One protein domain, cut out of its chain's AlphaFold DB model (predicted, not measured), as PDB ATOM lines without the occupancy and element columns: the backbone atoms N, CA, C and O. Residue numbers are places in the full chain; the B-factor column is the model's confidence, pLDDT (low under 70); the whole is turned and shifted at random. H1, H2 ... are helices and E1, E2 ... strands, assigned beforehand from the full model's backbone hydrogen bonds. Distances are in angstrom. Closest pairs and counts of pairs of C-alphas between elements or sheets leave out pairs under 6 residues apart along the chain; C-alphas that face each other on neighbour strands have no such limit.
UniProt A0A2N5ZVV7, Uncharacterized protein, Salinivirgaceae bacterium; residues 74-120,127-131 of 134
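This is residues 74 to 120 and 127 to 131 of the 134 residues of an uncharacterized protein of Salinivirgaceae bacterium (UniProt A0A2N5ZVV7). Two helices, H1 and H2, lie side by side and run the same way, with a loop, residues 89 to 99, that goes back from the end of H1 to the beginning of H2. After H2 the printed part folds back into a short strand, E1, and past a cut a small helix, H3, sits beyond the beginning of H1, at one end of the long axis. The printed part has 52 residues, with three named helices and one named strand in the order H1, H2, E1, H3, and its class is mostly helix. It is only just compact, close to loose, with a radius of gyration of the C-alphas of 11.8 A, and only just elongated, with spans of 36 by 24 by 18 A.

The printed part begins at Asn 74. H1 holds residues 77 to 88 and measures 17.1 A from first to last C-alpha; C-alpha 77 is at (45.705, 38.624, -50.669). H2, the longest helix, holds residues 100 to 114 and measures 21.3 A; C-alpha 100 is at (33.503, 42.118, -44.453). E1 holds residues 118 to 120 and measures 6.4 A. H3 holds residues 127 to 131, measures 5.8 A and ends with C-alpha 131 at (48.965, 39.435, -60.811).

H1 and H2 touch, with 6 pairs of C-alphas within 8 A. Their closest C-alphas are those of Leu 88 and Val 110, 6.2 A apart. They run the same way at a shallow tilt of 26 degrees. The closest C-alphas of H2 and E1 are those of Tyr 111 and Val 118, 6.8 A apart. E1 pairs with no named strand, and H1 and E1 are apart. H1 and H3 are close but not clearly touching; their closest C-alphas, those of Met 77 and Leu 128, are 7.7 A apart. H3 is apart from H2 and from E1. In H2 and H3 every O i to N i+4 pair is within hydrogen-bond range, and in H1 7 of 8 are.

The two C-alphas farthest apart are those of Phe 115 and Ile 130, at 35.9 A, while the first and last printed C-alphas, those of Asn 74 and Phe 131, are 9.9 A apart. The link from H1 to H2 is long, with 11 residues, and the link from H2 to E1 is tight, with 3 residues. The link across the cut joins E1 to H3; residues 121 to 126 are not printed, and C-alphas 120 and 127 are 16.4 A apart. The mean pLDDT of the printed part is 90.8, and no printed residue is under 70.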
ATOM      1  N   ASN A  74      51.203  37.044 -51.716       90.75
ATOM      2  CA  ASN A  74      51.507  35.653 -52.069       90.75
ATOM      3  C   ASN A  74      50.610  35.199 -53.245       90.75
ATOM      4  O   ASN A  74      50.487  35.908 -54.240       90.75
ATOM      5  N   GLN A  75      49.940  34.049 -53.128       90.56
ATOM      6  CA  GLN A  75      48.990  33.577 -54.142       90.56
ATOM      7  C   GLN A  75      47.677  34.378 -54.129       90.56
ATOM      8  O   GLN A  75      47.161  34.743 -55.183       90.56
ATOM      9  N   ASN A  76      47.152  34.693 -52.940       91.06
ATOM     10  CA  ASN A  76      45.887  35.400 -52.760       91.06
ATOM     11  C   ASN A  76      45.951  36.323 -51.530       91.06
ATOM     12  O   ASN A  76      46.268  35.884 -50.423       91.06
ATOM     13  N   MET A  77      45.624  37.604 -51.722       91.06
ATOM     14  CA  MET A  77      45.705  38.624 -50.669       91.06
ATOM     15  C   MET A  77      44.703  38.399 -49.539       91.06
ATOM     16  O   MET A  77      45.039  38.612 -48.376       91.06
ATOM     17  N   VAL A  78      43.484  37.960 -49.864       91.31
ATOM     18  CA  VAL A  78      42.447  37.689 -48.864       91.31
ATOM     19  C   VAL A  78      42.905  36.544 -47.966       91.31
ATOM     20  O   VAL A  78      42.927  36.701 -46.749       91.31
ATOM     21  N   GLU A  79      43.373  35.435 -48.534       92.00
ATOM     22  CA  GLU A  79      43.881  34.319 -47.724       92.00
ATOM     23  C   GLU A  79      45.118  34.708 -46.905       92.00
ATOM     24  O   GLU A  79      45.191  34.387 -45.718       92.00
ATOM     25  N   SER A  80      46.054  35.468 -47.481       93.50
ATOM     26  CA  SER A  80      47.222  35.975 -46.746       93.50
ATOM     27  C   SER A  80      46.829  36.885 -45.581       93.50
ATOM     28  O   SER A  80      47.427  36.802 -44.506       93.50
ATOM     29  N   PHE A  81      45.802  37.717 -45.761       93.25
ATOM     30  CA  PHE A  81      45.248  38.554 -44.705       93.25
ATOM     31  C   PHE A  81      44.689  37.717 -43.547       93.25
ATOM     32  O   PHE A  81      45.082  37.912 -42.394       93.25
ATOM     33  N   TYR A  82      43.799  36.762 -43.843       93.19
ATOM     34  CA  TYR A  82      43.196  35.905 -42.816       93.19
ATOM     35  C   TYR A  82      44.265  35.075 -42.102       93.19
ATOM     36  O   TYR A  82      44.265  35.004 -40.874       93.19
ATOM     37  N   ALA A  83      45.227  34.520 -42.842       92.69
ATOM     38  CA  ALA A  83      46.344  33.780 -42.270       92.69
ATOM     39  C   ALA A  83      47.205  34.642 -41.332       92.69
ATOM     40  O   ALA A  83      47.636  34.157 -40.286       92.69
ATOM     41  N   ALA A  84      47.455  35.911 -41.671       94.94
ATOM     42  CA  ALA A  84      48.227  36.817 -40.824       94.94
ATOM     43  C   ALA A  84      47.506  37.128 -39.503       94.94
ATOM     44  O   ALA A  84      48.130  37.078 -38.444       94.94
ATOM     45  N   LEU A  85      46.195  37.383 -39.539       94.00
ATOM     46  CA  LEU A  85      45.427  37.650 -38.319       94.00
ATOM     47  C   LEU A  85      45.172  36.400 -37.472       94.00
ATOM     48  O   LEU A  85      45.247  36.482 -36.249       94.00
ATOM     49  N   HIS A  86      44.919  35.238 -38.079       92.62
ATOM     50  CA  HIS A  86      44.736  33.990 -37.328       92.62
ATOM     51  C   HIS A  86      45.991  33.580 -36.553       92.62
ATOM     52  O   HIS A  86      45.876  32.998 -35.479       92.62
ATOM     53  N   LYS A  87      47.191  33.934 -37.033       93.12
ATOM     54  CA  LYS A  87      48.430  33.754 -36.257       93.12
ATOM     55  C   LYS A  87      48.444  34.565 -34.958       93.12
ATOM     56  O   LYS A  87      49.096  34.154 -34.007       93.12
ATOM     57  N   LEU A  88      47.756  35.708 -34.930       93.44
ATOM     58  CA  LEU A  88      47.676  36.595 -33.767       93.44
ATOM     59  C   LEU A  88      46.482  36.287 -32.857       93.44
ATOM     60  O   LEU A  88      46.518  36.670 -31.693       93.44
ATOM     61  N   SER A  89      45.459  35.605 -33.375       92.81
ATOM     62  CA  SER A  89      44.262  35.187 -32.637       92.81
ATOM     63  C   SER A  89      43.884  33.742 -33.020       92.81
ATOM     64  O   SER A  89      42.949  33.511 -33.799       92.81
ATOM     65  N   PRO A  90      44.652  32.742 -32.539       86.81
ATOM     66  CA  PRO A  90      44.507  31.343 -32.952       86.81
ATOM     67  C   PRO A  90      43.211  30.686 -32.452       86.81
ATOM     68  O   PRO A  90      42.730  29.735 -33.068       86.81
ATOM     69  N   ASP A  91      42.612  31.210 -31.380       85.38
ATOM     70  CA  ASP A  91      41.381  30.667 -30.792       85.38
ATOM     71  C   ASP A  91      40.125  30.986 -31.623       85.38
ATOM     72  O   ASP A  91      39.065  30.361 -31.471       85.38
ATOM     73  N   VAL A  92      40.226  31.938 -32.554       84.94
ATOM     74  CA  VAL A  92      39.138  32.259 -33.474       84.94
ATOM     75  C   VAL A  92      39.057  31.182 -34.548       84.94
ATOM     76  O   VAL A  92      39.851  31.144 -35.483       84.94
ATOM     77  N   LYS A  93      38.033  30.329 -34.450       82.00
ATOM     78  CA  LYS A  93      37.741  29.314 -35.471       82.00
ATOM     79  C   LYS A  93      37.528  29.960 -36.841       82.00
ATOM     80  O   LYS A  93      36.564  30.715 -37.019       82.00
ATOM     81  N   ASP A  94      38.367  29.596 -37.808       80.44
ATOM     82  CA  ASP A  94      38.139  29.926 -39.211       80.44
ATOM     83  C   ASP A  94      36.910  29.158 -39.717       80.44
ATOM     84  O   ASP A  94      36.869  27.927 -39.721       80.44
ATOM     85  N   LYS A  95      35.868  29.895 -40.105       79.44
ATOM     86  CA  LYS A  95      34.628  29.328 -40.658       79.44
ATOM     87  C   LYS A  95      34.633  29.281 -42.190       79.44
ATOM     88  O   LYS A  95      33.583  29.029 -42.773       79.44
ATOM     89  N   GLY A  96      35.750  29.610 -42.841       82.19
ATOM     90  CA  GLY A  96      35.877  29.680 -44.302       82.19
ATOM     91  C   GLY A  96      35.095  30.828 -44.948       82.19
ATOM     92  O   GLY A  96      35.081  30.967 -46.166       82.19
ATOM     93  N   LYS A  97      34.422  31.669 -44.151       85.50
ATOM     94  CA  LYS A  97      33.661  32.808 -44.661       85.50
ATOM     95  C   LYS A  97      34.600  33.990 -44.864       85.50
ATOM     96  O   LYS A  97      35.211  34.460 -43.907       85.50
ATOM     97  N   ARG A  98      34.684  34.477 -46.098       87.50
ATOM     98  CA  ARG A  98      35.541  35.597 -46.500       87.50
ATOM     99  C   ARG A  98      34.678  36.804 -46.867       87.50
ATOM    100  O   ARG A  98      34.531  37.146 -48.030       87.50
ATOM    101  N   ASP A  99      34.048  37.418 -45.868       87.88
ATOM    102  CA  ASP A  99      33.246  38.635 -46.047       87.88
ATOM    103  C   ASP A  99      33.678  39.748 -45.079       87.88
ATOM    104  O   ASP A  99      34.456  39.526 -44.149       87.88
ATOM    105  N   ALA A 100      33.163  40.963 -45.287       87.62
ATOM    106  CA  ALA A 100      33.503  42.118 -44.453       87.62
ATOM    107  C   ALA A 100      33.157  41.909 -42.967       87.62
ATOM    108  O   ALA A 100      33.833  42.430 -42.082       87.62
ATOM    109  N   LYS A 101      32.120  41.119 -42.660       90.56
ATOM    110  CA  LYS A 101      31.710  40.851 -41.276       90.56
ATOM    111  C   LYS A 101      32.691  39.912 -40.576       90.56
ATOM    112  O   LYS A 101      33.031  40.146 -39.417       90.56
ATOM    113  N   ALA A 102      33.139  38.862 -41.260       90.19
ATOM    114  CA  ALA A 102      34.170  37.954 -40.772       90.19
ATOM    115  C   ALA A 102      35.493  38.702 -40.553       90.19
ATOM    116  O   ALA A 102      36.112  38.544 -39.502       90.19
ATOM    117  N   PHE A 103      35.845  39.592 -41.482       89.88
ATOM    118  CA  PHE A 103      37.015  40.464 -41.401       89.88
ATOM    119  C   PHE A 103      37.007  41.342 -40.143       89.88
ATOM    120  O   PHE A 103      37.936  41.292 -39.336       89.88
ATOM    121  N   ILE A 104      35.924  42.097 -39.929       91.12
ATOM    122  CA  ILE A 104      35.772  42.970 -38.755       91.12
ATOM    123  C   ILE A 104      35.827  42.151 -37.462       91.12
ATOM    124  O   ILE A 104      36.491  42.555 -36.511       91.12
ATOM    125  N   LYS A 105      35.171  40.986 -37.423       91.81
ATOM    126  CA  LYS A 105      35.162  40.128 -36.233       91.81
ATOM    127  C   LYS A 105      36.561  39.621 -35.876       91.81
ATOM    128  O   LYS A 105      36.908  39.571 -34.696       91.81
ATOM    129  N   LEU A 106      37.355  39.237 -36.873       92.88
ATOM    130  CA  LEU A 106      38.716  38.760 -36.647       92.88
ATOM    131  C   LEU A 106      39.620  39.894 -36.145       92.88
ATOM    132  O   LEU A 106      40.318  39.708 -35.154       92.88
ATOM    133  N   LEU A 107      39.531  41.092 -36.737       93.31
ATOM    134  CA  LEU A 107      40.244  42.279 -36.244       93.31
ATOM    135  C   LEU A 107      39.855  42.652 -34.810       93.31
ATOM    136  O   LEU A 107      40.724  42.969 -34.004       93.31
ATOM    137  N   GLN A 108      38.563  42.589 -34.479       93.19
ATOM    138  CA  GLN A 108      38.085  42.811 -33.113       93.19
ATOM    139  C   GLN A 108      38.662  41.786 -32.138       93.19
ATOM    140  O   GLN A 108      39.026  42.154 -31.030       93.19
ATOM    141  N   SER A 109      38.772  40.523 -32.549       93.81
ATOM    142  CA  SER A 109      39.348  39.470 -31.704       93.81
ATOM    143  C   SER A 109      40.838  39.720 -31.462       93.81
ATOM    144  O   SER A 109      41.263  39.764 -30.318       93.81
ATOM    145  N   VAL A 110      41.604  40.039 -32.514       95.12
ATOM    146  CA  VAL A 110      43.020  40.433 -32.383       95.12
ATOM    147  C   VAL A 110      43.178  41.650 -31.467       95.12
ATOM    148  O   VAL A 110      44.066  41.681 -30.620       95.12
ATOM    149  N   TYR A 111      42.307  42.652 -31.589       93.81
ATOM    150  CA  TYR A 111      42.339  43.801 -30.688       93.81
ATOM    151  C   TYR A 111      42.067  43.410 -29.226       93.81
ATOM    152  O   TYR A 111      42.758  43.901 -28.338       93.81
ATOM    153  N   LEU A 112      41.097  42.528 -28.968       93.19
ATOM    154  CA  LEU A 112      40.745  42.077 -27.615       93.19
ATOM    155  C   LEU A 112      41.791  41.144 -26.989       93.19
ATOM    156  O   LEU A 112      41.914  41.132 -25.771       93.19
ATOM    157  N   ASP A 113      42.546  40.398 -27.793       93.94
ATOM    158  CA  ASP A 113      43.599  39.507 -27.294       93.94
ATOM    159  C   ASP A 113      44.863  40.289 -26.899       93.94
ATOM    160  O   ASP A 113      45.556  39.930 -25.947       93.94
ATOM    161  N   HIS A 114      45.171  41.371 -27.625       94.00
ATOM    162  CA  HIS A 114      46.427  42.115 -27.461       94.00
ATOM    163  C   HIS A 114      46.263  43.458 -26.745       94.00
ATOM    164  O   HIS A 114      47.232  43.953 -26.175       94.00
ATOM    165  N   PHE A 115      45.069  44.057 -26.774       93.62
ATOM    166  CA  PHE A 115      44.775  45.407 -26.272       93.62
ATOM    167  C   PHE A 115      45.670  46.507 -26.872       93.62
ATOM    168  O   PHE A 115      45.987  47.493 -26.208       93.62
ATOM    169  N   LYS A 116      46.062  46.359 -28.145       93.75
ATOM    170  CA  LYS A 116      46.908  47.319 -28.875       93.75
ATOM    171  C   LYS A 116      46.241  47.789 -30.165       93.75
ATOM    172  O   LYS A 116      45.548  46.993 -30.804       93.75
ATOM    173  N   PRO A 117      46.478  49.034 -30.610       91.94
ATOM    174  CA  PRO A 117      46.103  49.458 -31.955       91.94
ATOM    175  C   PRO A 117      46.741  48.549 -33.019       91.94
ATOM    176  O   PRO A 117      47.949  48.299 -33.001       91.94
ATOM    177  N   VAL A 118      45.917  48.050 -33.944       94.81
ATOM    178  CA  VAL A 118      46.340  47.131 -35.011       94.81
ATOM    179  C   VAL A 118      46.732  47.931 -36.252       94.81
ATOM    180  O   VAL A 118      45.900  48.638 -36.820       94.81
ATOM    181  N   TYR A 119      47.975  47.781 -36.706       95.62
ATOM    182  CA  TYR A 119      48.490  48.415 -37.919       95.62
ATOM    183  C   TYR A 119      48.623  47.379 -39.030       95.62
ATOM    184  O   TYR A 119      49.485  46.504 -38.980       95.62
ATOM    185  N   LEU A 120      47.768  47.472 -40.047       96.19
ATOM    186  CA  LEU A 120      47.823  46.593 -41.213       96.19
ATOM    187  C   LEU A 120      48.871  47.114 -42.200       96.19
ATOM    188  O   LEU A 120      48.708  48.189 -42.775       96.19
ATOM    189  N   GLU A 127      51.744  44.074 -56.309       91.94
ATOM    190  CA  GLU A 127      51.478  42.701 -56.756       91.94
ATOM    191  C   GLU A 127      49.988  42.430 -57.001       91.94
ATOM    192  O   GLU A 127      49.646  41.540 -57.782       91.94
ATOM    193  N   LEU A 128      49.086  43.181 -56.361       90.31
ATOM    194  CA  LEU A 128      47.652  43.098 -56.642       90.31
ATOM    195  C   LEU A 128      47.319  43.540 -58.063       90.31
ATOM    196  O   LEU A 128      46.483  42.918 -58.701       90.31
ATOM    197  N   PHE A 129      47.983  44.576 -58.565       88.69
ATOM    198  CA  PHE A 129      47.724  45.102 -59.904       88.69
ATOM    199  C   PHE A 129      48.441  44.299 -60.988       88.69
ATOM    200  O   PHE A 129      47.980  44.258 -62.121       88.69
ATOM    201  N   ILE A 130      49.572  43.674 -60.652       89.44
ATOM    202  CA  ILE A 130      50.374  42.905 -61.612       89.44
ATOM    203  C   ILE A 130      49.790  41.508 -61.833       89.44
ATOM    204  O   ILE A 130      49.749  41.033 -62.963       89.44
ATOM    205  N   PHE A 131      49.370  40.841 -60.759       87.38
ATOM    206  CA  PHE A 131      48.965  39.435 -60.811       87.38
ATOM    207  C   PHE A 131      47.484  39.231 -60.470       87.38
ATOM    208  O   PHE A 131      47.063  38.100 -60.258       87.38
TER     209      PHE A 131